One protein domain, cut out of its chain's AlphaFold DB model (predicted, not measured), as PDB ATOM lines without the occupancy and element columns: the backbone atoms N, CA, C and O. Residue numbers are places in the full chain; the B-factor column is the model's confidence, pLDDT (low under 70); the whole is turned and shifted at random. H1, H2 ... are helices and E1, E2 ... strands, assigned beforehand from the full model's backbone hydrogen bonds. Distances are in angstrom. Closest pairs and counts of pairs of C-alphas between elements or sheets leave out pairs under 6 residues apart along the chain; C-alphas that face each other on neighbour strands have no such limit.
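Overview. This is residues 299 to 378 of the 378 residues of the protein "Phospholipid carrier-dependent glycosyltransferase" of Nitrospirae bacterium (UniProt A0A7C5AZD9). One longer helix, H3, has the short H1 and loops on one side and leads to a small hairpin, E1 and E2, at one end of the long axis. The 80 printed residues include H1, H2, H3, E1, E2 in chain order, under half of them in named elements; the class is mixed, the sheet E1 - E2 antiparallel. The whole is loose, radius of gyration of the C-alphas 15.1 A, spanning 48 by 25 by 17 A.

Along the chain. Find H1 at residues 309 to 312, from C-alpha 309 at (119.109, 92.287, 124.034), then H2 at 328 to 331. H3, residues 338 to 353, runs 22.3 A. E1 is 357 to 360; E2, 363 to 366, ends at (109.711, 97.847, 109.256).

Arrangement. H3 touches H1 with residues 345 to 352 alone; the closest C-alphas, Ser 309 and Arg 349, are 7.0 A apart. H2 is apart from H1 and H3. In the hairpin, N 358 and O 365 are 2.8 A apart, within hydrogen-bond range. In H3 every O i to N i+4 pair is within range; H1 and H2 are too short for one.

Size, cuts and confidence. The printed part has no cut. The link H1 to H2 is long. Look for pLDDT under 70 at residues 317 to 318, 354 to 358 and 366 to 378.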
ATOM      1  N   VAL A 299     129.546 102.960 139.945       96.81
ATOM      2  CA  VAL A 299     128.922 101.629 140.010       96.81
ATOM      3  C   VAL A 299     129.569 100.735 138.953       96.81
ATOM      4  O   VAL A 299     129.787 101.145 137.807       96.81
ATOM      5  N   ARG A 300     129.929  99.512 139.346       97.69
ATOM      6  CA  ARG A 300     130.621  98.578 138.455       97.69
ATOM      7  C   ARG A 300     129.662  98.076 137.391       97.69
ATOM      8  O   ARG A 300     128.495  97.816 137.673       97.69
ATOM      9  N   LEU A 301     130.171  97.864 136.181       96.62
ATOM     10  CA  LEU A 301     129.351  97.447 135.043       96.62
ATOM     11  C   LEU A 301     128.547  96.157 135.308       96.62
ATOM     12  O   LEU A 301     127.427  96.030 134.825       96.62
ATOM     13  N   LYS A 302     129.067  95.225 136.117       96.25
ATOM     14  CA  LYS A 302     128.383  93.974 136.505       96.25
ATOM     15  C   LYS A 302     127.147  94.154 137.403       96.25
ATOM     16  O   LYS A 302     126.315  93.244 137.468       96.25
ATOM     17  N   ASP A 303     127.053  95.288 138.098       96.44
ATOM     18  CA  ASP A 303     126.006  95.579 139.086       96.44
ATOM     19  C   ASP A 303     124.783  96.263 138.440       96.44
ATOM     20  O   ASP A 303     123.767  96.495 139.093       96.44
ATOM     21  N   TYR A 304     124.850  96.554 137.137       96.00
ATOM     22  CA  TYR A 304     123.711  97.022 136.354       96.00
ATOM     23  C   TYR A 304     122.743  95.879 136.032       96.00
ATOM     24  O   TYR A 304     123.146  94.724 135.856       96.00
ATOM     25  N   THR A 305     121.470  96.238 135.890       95.25
ATOM     26  CA  THR A 305     120.411  95.364 135.385       95.25
ATOM     27  C   THR A 305     119.896  95.977 134.092       95.25
ATOM     28  O   THR A 305     119.225  97.007 134.131       95.25
ATOM     29  N   PHE A 306     120.265  95.372 132.965       95.69
ATOM     30  CA  PHE A 306     119.890  95.822 131.630       95.69
ATOM     31  C   PHE A 306     118.632  95.113 131.137       95.69
ATOM     32  O   PHE A 306     118.242  94.081 131.684       95.69
ATOM     33  N   VAL A 307     118.020  95.663 130.096       93.69
ATOM     34  CA  VAL A 307     116.799  95.162 129.462       93.69
ATOM     35  C   VAL A 307     116.892  95.062 127.940       93.69
ATOM     36  O   VAL A 307     116.086  94.345 127.361       93.69
ATOM     37  N   SER A 308     117.849  95.719 127.273       92.00
ATOM     38  CA  SER A 308     118.055  95.506 125.833       92.00
ATOM     39  C   SER A 308     118.772  94.189 125.563       92.00
ATOM     40  O   SER A 308     119.718  93.835 126.271       92.00
ATOM     41  N   SER A 309     118.411  93.499 124.483       90.25
ATOM     42  CA  SER A 309     119.109  92.287 124.034       90.25
ATOM     43  C   SER A 309     120.618  92.532 123.871       90.25
ATOM     44  O   SER A 309     121.452  91.702 124.258       90.25
ATOM     45  N   MET A 310     120.991  93.734 123.405       89.94
ATOM     46  CA  MET A 310     122.373  94.193 123.258       89.94
ATOM     47  C   MET A 310     123.169  94.232 124.571       89.94
ATOM     48  O   MET A 310     124.382  94.042 124.524       89.94
ATOM     49  N   LEU A 311     122.557  94.467 125.731       92.81
ATOM     50  CA  LEU A 311     123.280  94.572 127.008       92.81
ATOM     51  C   LEU A 311     122.952  93.433 127.982       92.81
ATOM     52  O   LEU A 311     123.775  93.091 128.836       92.81
ATOM     53  N   THR A 312     121.820  92.755 127.810       92.62
ATOM     54  CA  THR A 312     121.493  91.536 128.560       92.62
ATOM     55  C   THR A 312     122.287  90.337 128.056       92.62
ATOM     56  O   THR A 312     122.739  89.534 128.868       92.62
ATOM     57  N   GLY A 313     122.522  90.237 126.740       87.19
ATOM     58  CA  GLY A 313     123.046  89.002 126.132       87.19
ATOM     59  C   GLY A 313     121.971  87.950 125.867       87.19
ATOM     60  O   GLY A 313     122.307  86.842 125.461       87.19
ATOM     61  N   LEU A 314     120.707  88.295 126.105       85.25
ATOM     62  CA  LEU A 314     119.555  87.422 125.944       85.25
ATOM     63  C   LEU A 314     118.793  87.833 124.683       85.25
ATOM     64  O   LEU A 314     118.668  89.020 124.392       85.25
ATOM     65  N   ASN A 315     118.274  86.849 123.950       74.31
ATOM     66  CA  ASN A 315     117.451  87.091 122.759       74.31
ATOM     67  C   ASN A 315     115.952  87.186 123.088       74.31
ATOM     68  O   ASN A 315     115.161  87.484 122.199       74.31
ATOM     69  N   ASN A 316     115.562  86.912 124.337       71.94
ATOM     70  CA  ASN A 316     114.169  86.925 124.770       71.94
ATOM     71  C   ASN A 316     113.758  88.350 125.184       71.94
ATOM     72  O   ASN A 316     114.344  88.886 126.131       71.94
ATOM     73  N   PRO A 317     112.750  88.955 124.531       67.75
ATOM     74  CA  PRO A 317     112.194  90.234 124.961       67.75
ATOM     75  C   PRO A 317     111.638  90.135 126.387       67.75
ATOM     76  O   PRO A 317     110.986  89.154 126.743       67.75
ATOM     77  N   GLY A 318     111.880  91.158 127.207       69.69
ATOM     78  CA  GLY A 318     111.315  91.270 128.559       69.69
ATOM     79  C   GLY A 318     112.128  90.632 129.694       69.69
ATOM     80  O   GLY A 318     111.827  90.898 130.858       69.69
ATOM     81  N   GLU A 319     113.182  89.863 129.408       84.44
ATOM     82  CA  GLU A 319     114.090  89.364 130.448       84.44
ATOM     83  C   GLU A 319     115.193  90.382 130.764       84.44
ATOM     84  O   GLU A 319     115.982  90.777 129.905       84.44
ATOM     85  N   SER A 320     115.286  90.789 132.032       91.00
ATOM     86  CA  SER A 320     116.386  91.637 132.488       91.00
ATOM     87  C   SER A 320     117.649  90.817 132.758       91.00
ATOM     88  O   SER A 320     117.580  89.736 133.341       91.00
ATOM     89  N   GLY A 321     118.819  91.349 132.418       93.19
ATOM     90  CA  GLY A 321     120.084  90.625 132.520       93.19
ATOM     91  C   GLY A 321     121.308  91.526 132.428       93.19
ATOM     92  O   GLY A 321     121.204  92.749 132.429       93.19
ATOM     93  N   ASN A 322     122.496  90.923 132.378       95.50
ATOM     94  CA  ASN A 322     123.749  91.654 132.206       95.50
ATOM     95  C   ASN A 322     124.845  90.734 131.656       95.50
ATOM     96  O   ASN A 322     125.404  89.917 132.395       95.50
ATOM     97  N   ARG A 323     125.202  90.909 130.378       94.75
ATOM     98  CA  ARG A 323     126.225  90.082 129.712       94.75
ATOM     99  C   ARG A 323     127.631  90.251 130.286       94.75
ATOM    100  O   ARG A 323     128.485  89.393 130.089       94.75
ATOM    101  N   PHE A 324     127.888  91.340 131.008       95.56
ATOM    102  CA  PHE A 324     129.204  91.638 131.570       95.56
ATOM    103  C   PHE A 324     129.409  91.053 132.967       95.56
ATOM    104  O   PHE A 324     130.534  91.096 133.467       95.56
ATOM    105  N   ARG A 325     128.365  90.494 133.600       94.38
ATOM    106  CA  ARG A 325     128.373  90.114 135.023       94.38
ATOM    107  C   ARG A 325     129.518  89.171 135.413       94.38
ATOM    108  O   ARG A 325     130.067  89.319 136.500       94.38
ATOM    109  N   GLN A 326     129.897  88.260 134.517       94.25
ATOM    110  CA  GLN A 326     130.975  87.279 134.717       94.25
ATOM    111  C   GLN A 326     132.258  87.606 133.929       94.25
ATOM    112  O   GLN A 326     133.104  86.741 133.726       94.25
ATOM    113  N   THR A 327     132.418  88.843 133.452       95.25
ATOM    114  CA  THR A 327     133.575  89.258 132.639       95.25
ATOM    115  C   THR A 327     134.493  90.210 133.406       95.25
ATOM    116  O   THR A 327     134.059  90.892 134.336       95.25
ATOM    117  N   LEU A 328     135.754  90.331 132.972       95.06
ATOM    118  CA  LEU A 328     136.682  91.341 133.502       95.06
ATOM    119  C   LEU A 328     136.164  92.770 133.278       95.06
ATOM    120  O   LEU A 328     136.277  93.610 134.167       95.06
ATOM    121  N   ALA A 329     135.516  93.027 132.135       94.12
ATOM    122  CA  ALA A 329     134.879  94.314 131.849       94.12
ATOM    123  C   ALA A 329     133.787  94.663 132.874       94.12
ATOM    124  O   ALA A 329     133.606  95.828 133.216       94.12
ATOM    125  N   GLY A 330     133.117  93.652 133.439       94.00
ATOM    126  CA  GLY A 330     132.145  93.813 134.518       94.00
ATOM    127  C   GLY A 330     132.709  94.469 135.785       94.00
ATOM    128  O   GLY A 330     131.950  95.054 136.553       94.00
ATOM    129  N   GLN A 331     134.025  94.402 136.017       96.25
ATOM    130  CA  GLN A 331     134.672  95.008 137.187       96.25
ATOM    131  C   GLN A 331     134.957  96.505 137.014       96.25
ATOM    132  O   GLN A 331     135.232  97.182 138.005       96.25
ATOM    133  N   ILE A 332     134.884  97.019 135.782       96.50
ATOM    134  CA  ILE A 332     135.203  98.411 135.469       96.50
ATOM    135  C   ILE A 332     134.140  99.323 136.109       96.50
ATOM    136  O   ILE A 332     132.942  99.128 135.860       96.50
ATOM    137  N   PRO A 333     134.542 100.309 136.933       97.12
ATOM    138  CA  PRO A 333     133.628 101.324 137.444       97.12
ATOM    139  C   PRO A 333     133.189 102.243 136.301       97.12
ATOM    140  O   PRO A 333     134.022 102.764 135.558       97.12
ATOM    141  N   VAL A 334     131.880 102.446 136.150       97.06
ATOM    142  CA  VAL A 334     131.332 103.283 135.077       97.06
ATOM    143  C   VAL A 334     131.370 104.758 135.510       97.06
ATOM    144  O   VAL A 334     130.739 105.105 136.507       97.06
ATOM    145  N   PRO A 335     132.076 105.655 134.789       95.81
ATOM    146  CA  PRO A 335     132.256 107.059 135.187       95.81
ATOM    147  C   PRO A 335     131.076 107.959 134.773       95.81
ATOM    148  O   PRO A 335     131.240 109.160 134.550       95.81
ATOM    149  N   LEU A 336     129.890 107.380 134.612       96.56
ATOM    150  CA  LEU A 336     128.666 108.056 134.200       96.56
ATOM    151  C   LEU A 336     127.545 107.718 135.183       96.56
ATOM    152  O   LEU A 336     127.606 106.659 135.814       96.56
ATOM    153  N   PRO A 337     126.513 108.569 135.280       97.38
ATOM    154  CA  PRO A 337     125.393 108.304 136.162       97.38
ATOM    155  C   PRO A 337     124.672 107.011 135.800       97.38
ATOM    156  O   PRO A 337     124.446 106.726 134.616       97.38
ATOM    157  N   ARG A 338     124.231 106.264 136.813       96.19
ATOM    158  CA  ARG A 338     123.527 104.992 136.623       96.19
ATOM    159  C   ARG A 338     122.303 105.177 135.736       96.19
ATOM    160  O   ARG A 338     122.125 104.439 134.768       96.19
ATOM    161  N   GLN A 339     121.496 106.197 136.019       95.62
ATOM    162  CA  GLN A 339     120.259 106.453 135.283       95.62
ATOM    163  C   GLN A 339     120.509 106.972 133.855       95.62
ATOM    164  O   GLN A 339     119.671 106.754 132.982       95.62
ATOM    165  N   TYR A 340     121.672 107.571 133.570       96.25
ATOM    166  CA  TYR A 340     122.077 107.923 132.200       96.25
ATOM    167  C   TYR A 340     122.328 106.660 131.361       96.25
ATOM    168  O   TYR A 340     121.819 106.529 130.250       96.25
ATOM    169  N   ILE A 341     123.055 105.691 131.925       96.12
ATOM    170  CA  ILE A 341     123.348 104.408 131.272       96.12
ATOM    171  C   ILE A 341     122.081 103.562 131.111       96.12
ATOM    172  O   ILE A 341     121.813 103.056 130.023       96.12
ATOM    173  N   MET A 342     121.267 103.450 132.164       95.25
ATOM    174  CA  MET A 342     119.987 102.735 132.095       95.25
ATOM    175  C   MET A 342     119.020 103.386 131.095       95.25
ATOM    176  O   MET A 342     118.259 102.690 130.434       95.25
ATOM    177  N   GLY A 343     119.061 104.712 130.938       94.44
ATOM    178  CA  GLY A 343     118.292 105.430 129.924       94.44
ATOM    179  C   GLY A 343     118.669 105.077 128.484       94.44
ATOM    180  O   GLY A 343     117.786 104.964 127.632       94.44
ATOM    181  N   LEU A 344     119.964 104.882 128.208       94.44
ATOM    182  CA  LEU A 344     120.450 104.418 126.901       94.44
ATOM    183  C   LEU A 344     120.018 102.980 126.618       94.44
ATOM    184  O   LEU A 344     119.606 102.673 125.503       94.44
ATOM    185  N   ASP A 345     120.083 102.119 127.629       94.50
ATOM    186  CA  ASP A 345     119.642 100.730 127.531       94.50
ATOM    187  C   ASP A 345     118.132 100.617 127.266       94.50
ATOM    188  O   ASP A 345     117.723  99.882 126.371       94.50
ATOM    189  N   ILE A 346     117.302 101.409 127.959       91.75
ATOM    190  CA  ILE A 346     115.857 101.453 127.683       91.75
ATOM    191  C   ILE A 346     115.578 101.960 126.271       91.75
ATOM    192  O   ILE A 346     114.803 101.330 125.564       91.75
ATOM    193  N   GLN A 347     116.222 103.045 125.826       90.62
ATOM    194  CA  GLN A 347     116.064 103.510 124.443       90.62
ATOM    195  C   GLN A 347     116.462 102.426 123.442       90.62
ATOM    196  O   GLN A 347     115.771 102.219 122.449       90.62
ATOM    197  N   LYS A 348     117.564 101.712 123.700       89.94
ATOM    198  CA  LYS A 348     118.018 100.626 122.832       89.94
ATOM    199  C   LYS A 348     117.001  99.490 122.773       89.94
ATOM    200  O   LYS A 348     116.717  99.025 121.674       89.94
ATOM    201  N   ARG A 349     116.435  99.088 123.914       88.38
ATOM    202  CA  ARG A 349     115.331  98.123 123.964       88.38
ATOM    203  C   ARG A 349     114.124  98.642 123.191       88.38
ATOM    204  O   ARG A 349     113.570  97.905 122.392       88.38
ATOM    205  N   ASP A 350     113.748  99.906 123.369       85.75
ATOM    206  CA  ASP A 350     112.602 100.469 122.661       85.75
ATOM    207  C   ASP A 350     112.811 100.406 121.129       85.75
ATOM    208  O   ASP A 350     111.877 100.095 120.407       85.75
ATOM    209  N   PHE A 351     114.038 100.571 120.618       82.12
ATOM    210  CA  PHE A 351     114.350 100.338 119.196       82.12
ATOM    211  C   PHE A 351     114.374  98.861 118.766       82.12
ATOM    212  O   PHE A 351     114.273  98.569 117.575       82.12
ATOM    213  N   GLU A 352     114.609  97.931 119.690       84.06
ATOM    214  CA  GLU A 352     114.610  96.490 119.414       84.06
ATOM    215  C   GLU A 352     113.187  95.926 119.394       84.06
ATOM    216  O   GLU A 352     112.848  95.170 118.486       84.06
ATOM    217  N   ASP A 353     112.368  96.341 120.361       77.62
ATOM    218  CA  ASP A 353     111.001  95.864 120.567       77.62
ATOM    219  C   ASP A 353     109.989  96.628 119.698       77.62
ATOM    220  O   ASP A 353     109.046  96.036 119.172       77.62
ATOM    221  N   PHE A 354     110.191  97.938 119.501       67.31
ATOM    222  CA  PHE A 354     109.341  98.785 118.663       67.31
ATOM    223  C   PHE A 354     110.069  99.103 117.356       67.31
ATOM    224  O   PHE A 354     110.693 100.152 117.179       67.31
ATOM    225  N   GLY A 355     109.982  98.168 116.409       60.91
ATOM    226  CA  GLY A 355     110.331  98.414 115.013       60.91
ATOM    227  C   GLY A 355     109.314  99.355 114.373       60.91
ATOM    228  O   GLY A 355     108.461  98.904 113.610       60.91
ATOM    229  N   GLU A 356     109.374 100.646 114.706       60.97
ATOM    230  CA  GLU A 356     108.514 101.651 114.084       60.97
ATOM    231  C   GLU A 356     108.722 101.611 112.561       60.97
ATOM    232  O   GLU A 356     109.868 101.607 112.082       60.97
ATOM    233  N   PRO A 357     107.642 101.531 111.767       67.00
ATOM    234  CA  PRO A 357     107.762 101.499 110.326       67.00
ATOM    235  C   PRO A 357     108.376 102.823 109.859       67.00
ATOM    236  O   PRO A 357     107.816 103.903 110.016       67.00
ATOM    237  N   SER A 358     109.568 102.741 109.280       67.56
ATOM    238  CA  SER A 358     110.245 103.878 108.670       67.56
ATOM    239  C   SER A 358     109.679 104.117 107.273       67.56
ATOM    240  O   SER A 358     109.501 103.173 106.507       67.56
ATOM    241  N   TYR A 359     109.390 105.369 106.924       72.62
ATOM    242  CA  TYR A 359     108.950 105.729 105.579       72.62
ATOM    243  C   TYR A 359     110.065 106.459 104.840       72.62
ATOM    244  O   TYR A 359     110.533 107.510 105.282       72.62
ATOM    245  N   LEU A 360     110.480 105.932 103.691       74.25
ATOM    246  CA  LEU A 360     111.472 106.579 102.842       74.25
ATOM    247  C   LEU A 360     111.108 106.380 101.368       74.25
ATOM    248  O   LEU A 360     110.956 105.260 100.898       74.25
ATOM    249  N   ARG A 361     111.000 107.490 100.623       78.81
ATOM    250  CA  ARG A 361     110.762 107.515  99.161       78.81
ATOM    251  C   ARG A 361     109.511 106.752  98.689       78.81
ATOM    252  O   ARG A 361     109.549 106.132  97.634       78.81
ATOM    253  N   GLY A 362     108.398 106.837  99.418       85.06
ATOM    254  CA  GLY A 362     107.160 106.155  99.008       85.06
ATOM    255  C   GLY A 362     106.955 104.789  99.651       85.06
ATOM    256  O   GLY A 362     105.861 104.243  99.561       85.06
ATOM    257  N   GLU A 363     107.976 104.249 100.316       82.00
ATOM    258  CA  GLU A 363     107.945 102.899 100.864       82.00
ATOM    259  C   GLU A 363     107.982 102.921 102.387       82.00
ATOM    260  O   GLU A 363     108.830 103.579 102.995       82.00
ATOM    261  N   TRP A 364     107.084 102.149 102.994       80.00
ATOM    262  CA  TRP A 364     107.174 101.783 104.400       80.00
ATOM    263  C   TRP A 364     108.099 100.575 104.548       80.00
ATOM    264  O   TRP A 364     107.941  99.569 103.859       80.00
ATOM    265  N   ARG A 365     109.055 100.660 105.470       72.19
ATOM    266  CA  ARG A 365     109.909  99.552 105.884       72.19
ATOM    267  C   ARG A 365     109.905  99.420 107.390       72.19
ATOM    268  O   ARG A 365     110.313 100.337 108.101       72.19
ATOM    269  N   THR A 366     109.530  98.243 107.863       65.56
ATOM    270  CA  THR A 366     109.711  97.847 109.256       65.56
ATOM    271  C   THR A 366     111.198  97.590 109.483       65.56
ATOM    272  O   THR A 366     111.756  96.629 108.951       65.56
ATOM    273  N   VAL A 367     111.874  98.481 110.210       56.38
ATOM    274  CA  VAL A 367     113.279  98.273 110.577       56.38
ATOM    275  C   VAL A 367     113.294  97.455 111.857       56.38
ATOM    276  O   VAL A 367     112.979  97.963 112.925       56.38
ATOM    277  N   VAL A 368     113.674  96.184 111.749       50.69
ATOM    278  CA  VAL A 368     113.967  95.339 112.911       50.69
ATOM    279  C   VAL A 368     115.478  95.392 113.153       50.69
ATOM    280  O   VAL A 368     116.257  94.942 112.315       50.69
ATOM    281  N   GLY A 369     115.907  95.970 114.280       46.88
ATOM    282  CA  GLY A 369     117.268  95.791 114.812       46.88
ATOM    283  C   GLY A 369     118.405  96.655 114.233       46.88
ATOM    284  O   GLY A 369     119.572  96.326 114.448       46.88
ATOM    285  N   GLY A 370     118.123  97.758 113.533       37.03
ATOM    286  CA  GLY A 370     119.153  98.667 112.997       37.03
ATOM    287  C   GLY A 370     119.670  99.725 113.987       37.03
ATOM    288  O   GLY A 370     118.980 100.113 114.927       37.03
ATOM    289  N   ILE A 371     120.882 100.251 113.750       37.44
ATOM    290  CA  ILE A 371     121.327 101.538 114.321       37.44
ATOM    291  C   ILE A 371     120.518 102.627 113.611       37.44
ATOM    292  O   ILE A 371     120.906 103.120 112.551       37.44
ATOM    293  N   THR A 372     119.362 102.971 114.167       37.12
ATOM    294  CA  THR A 372     118.537 104.059 113.647       37.12
ATOM    295  C   THR A 372     119.177 105.380 114.058       37.12
ATOM    296  O   THR A 372     118.993 105.877 115.167       37.12
ATOM    297  N   ILE A 373     119.980 105.948 113.160       35.69
ATOM    298  CA  ILE A 373     120.349 107.360 113.235       35.69
ATOM    299  C   ILE A 373     119.055 108.151 113.042       35.69
ATOM    300  O   ILE A 373     118.405 108.009 112.011       35.69
ATOM    301  N   PHE A 374     118.695 108.935 114.061       36.66
ATOM    302  CA  PHE A 374     117.534 109.822 114.145       36.66
ATOM    303  C   PHE A 374     117.015 110.301 112.777       36.66
ATOM    304  O   PHE A 374     117.494 111.294 112.233       36.66
ATOM    305  N   MET A 375     115.986 109.630 112.258       26.62
ATOM    306  CA  MET A 375     114.994 110.282 111.415       26.62
ATOM    307  C   MET A 375     113.807 110.591 112.313       26.62
ATOM    308  O   MET A 375     113.190 109.701 112.889       26.62
ATOM    309  N   VAL A 376     113.571 111.888 112.482       28.25
ATOM    310  CA  VAL A 376     112.404 112.467 113.140       28.25
ATOM    311  C   VAL A 376     111.148 111.809 112.560       28.25
ATOM    312  O   VAL A 376     110.857 111.991 111.379       28.25
ATOM    313  N   SER A 377     110.432 111.035 113.376       24.17
ATOM    314  CA  SER A 377     109.049 110.654 113.086       24.17
ATOM    315  C   SER A 377     108.132 111.660 113.772       24.17
ATOM    316  O   SER A 377     108.403 112.057 114.905       24.17
ATOM    317  N   ARG A 378     107.129 112.114 113.021       29.52
ATOM    318  CA  ARG A 378     106.156 113.148 113.391       29.52
ATOM    319  C   ARG A 378     105.258 112.742 114.547       29.52
ATOM    320  O   ARG A 378     104.966 111.531 114.645       29.52
TER     321      ARG A 378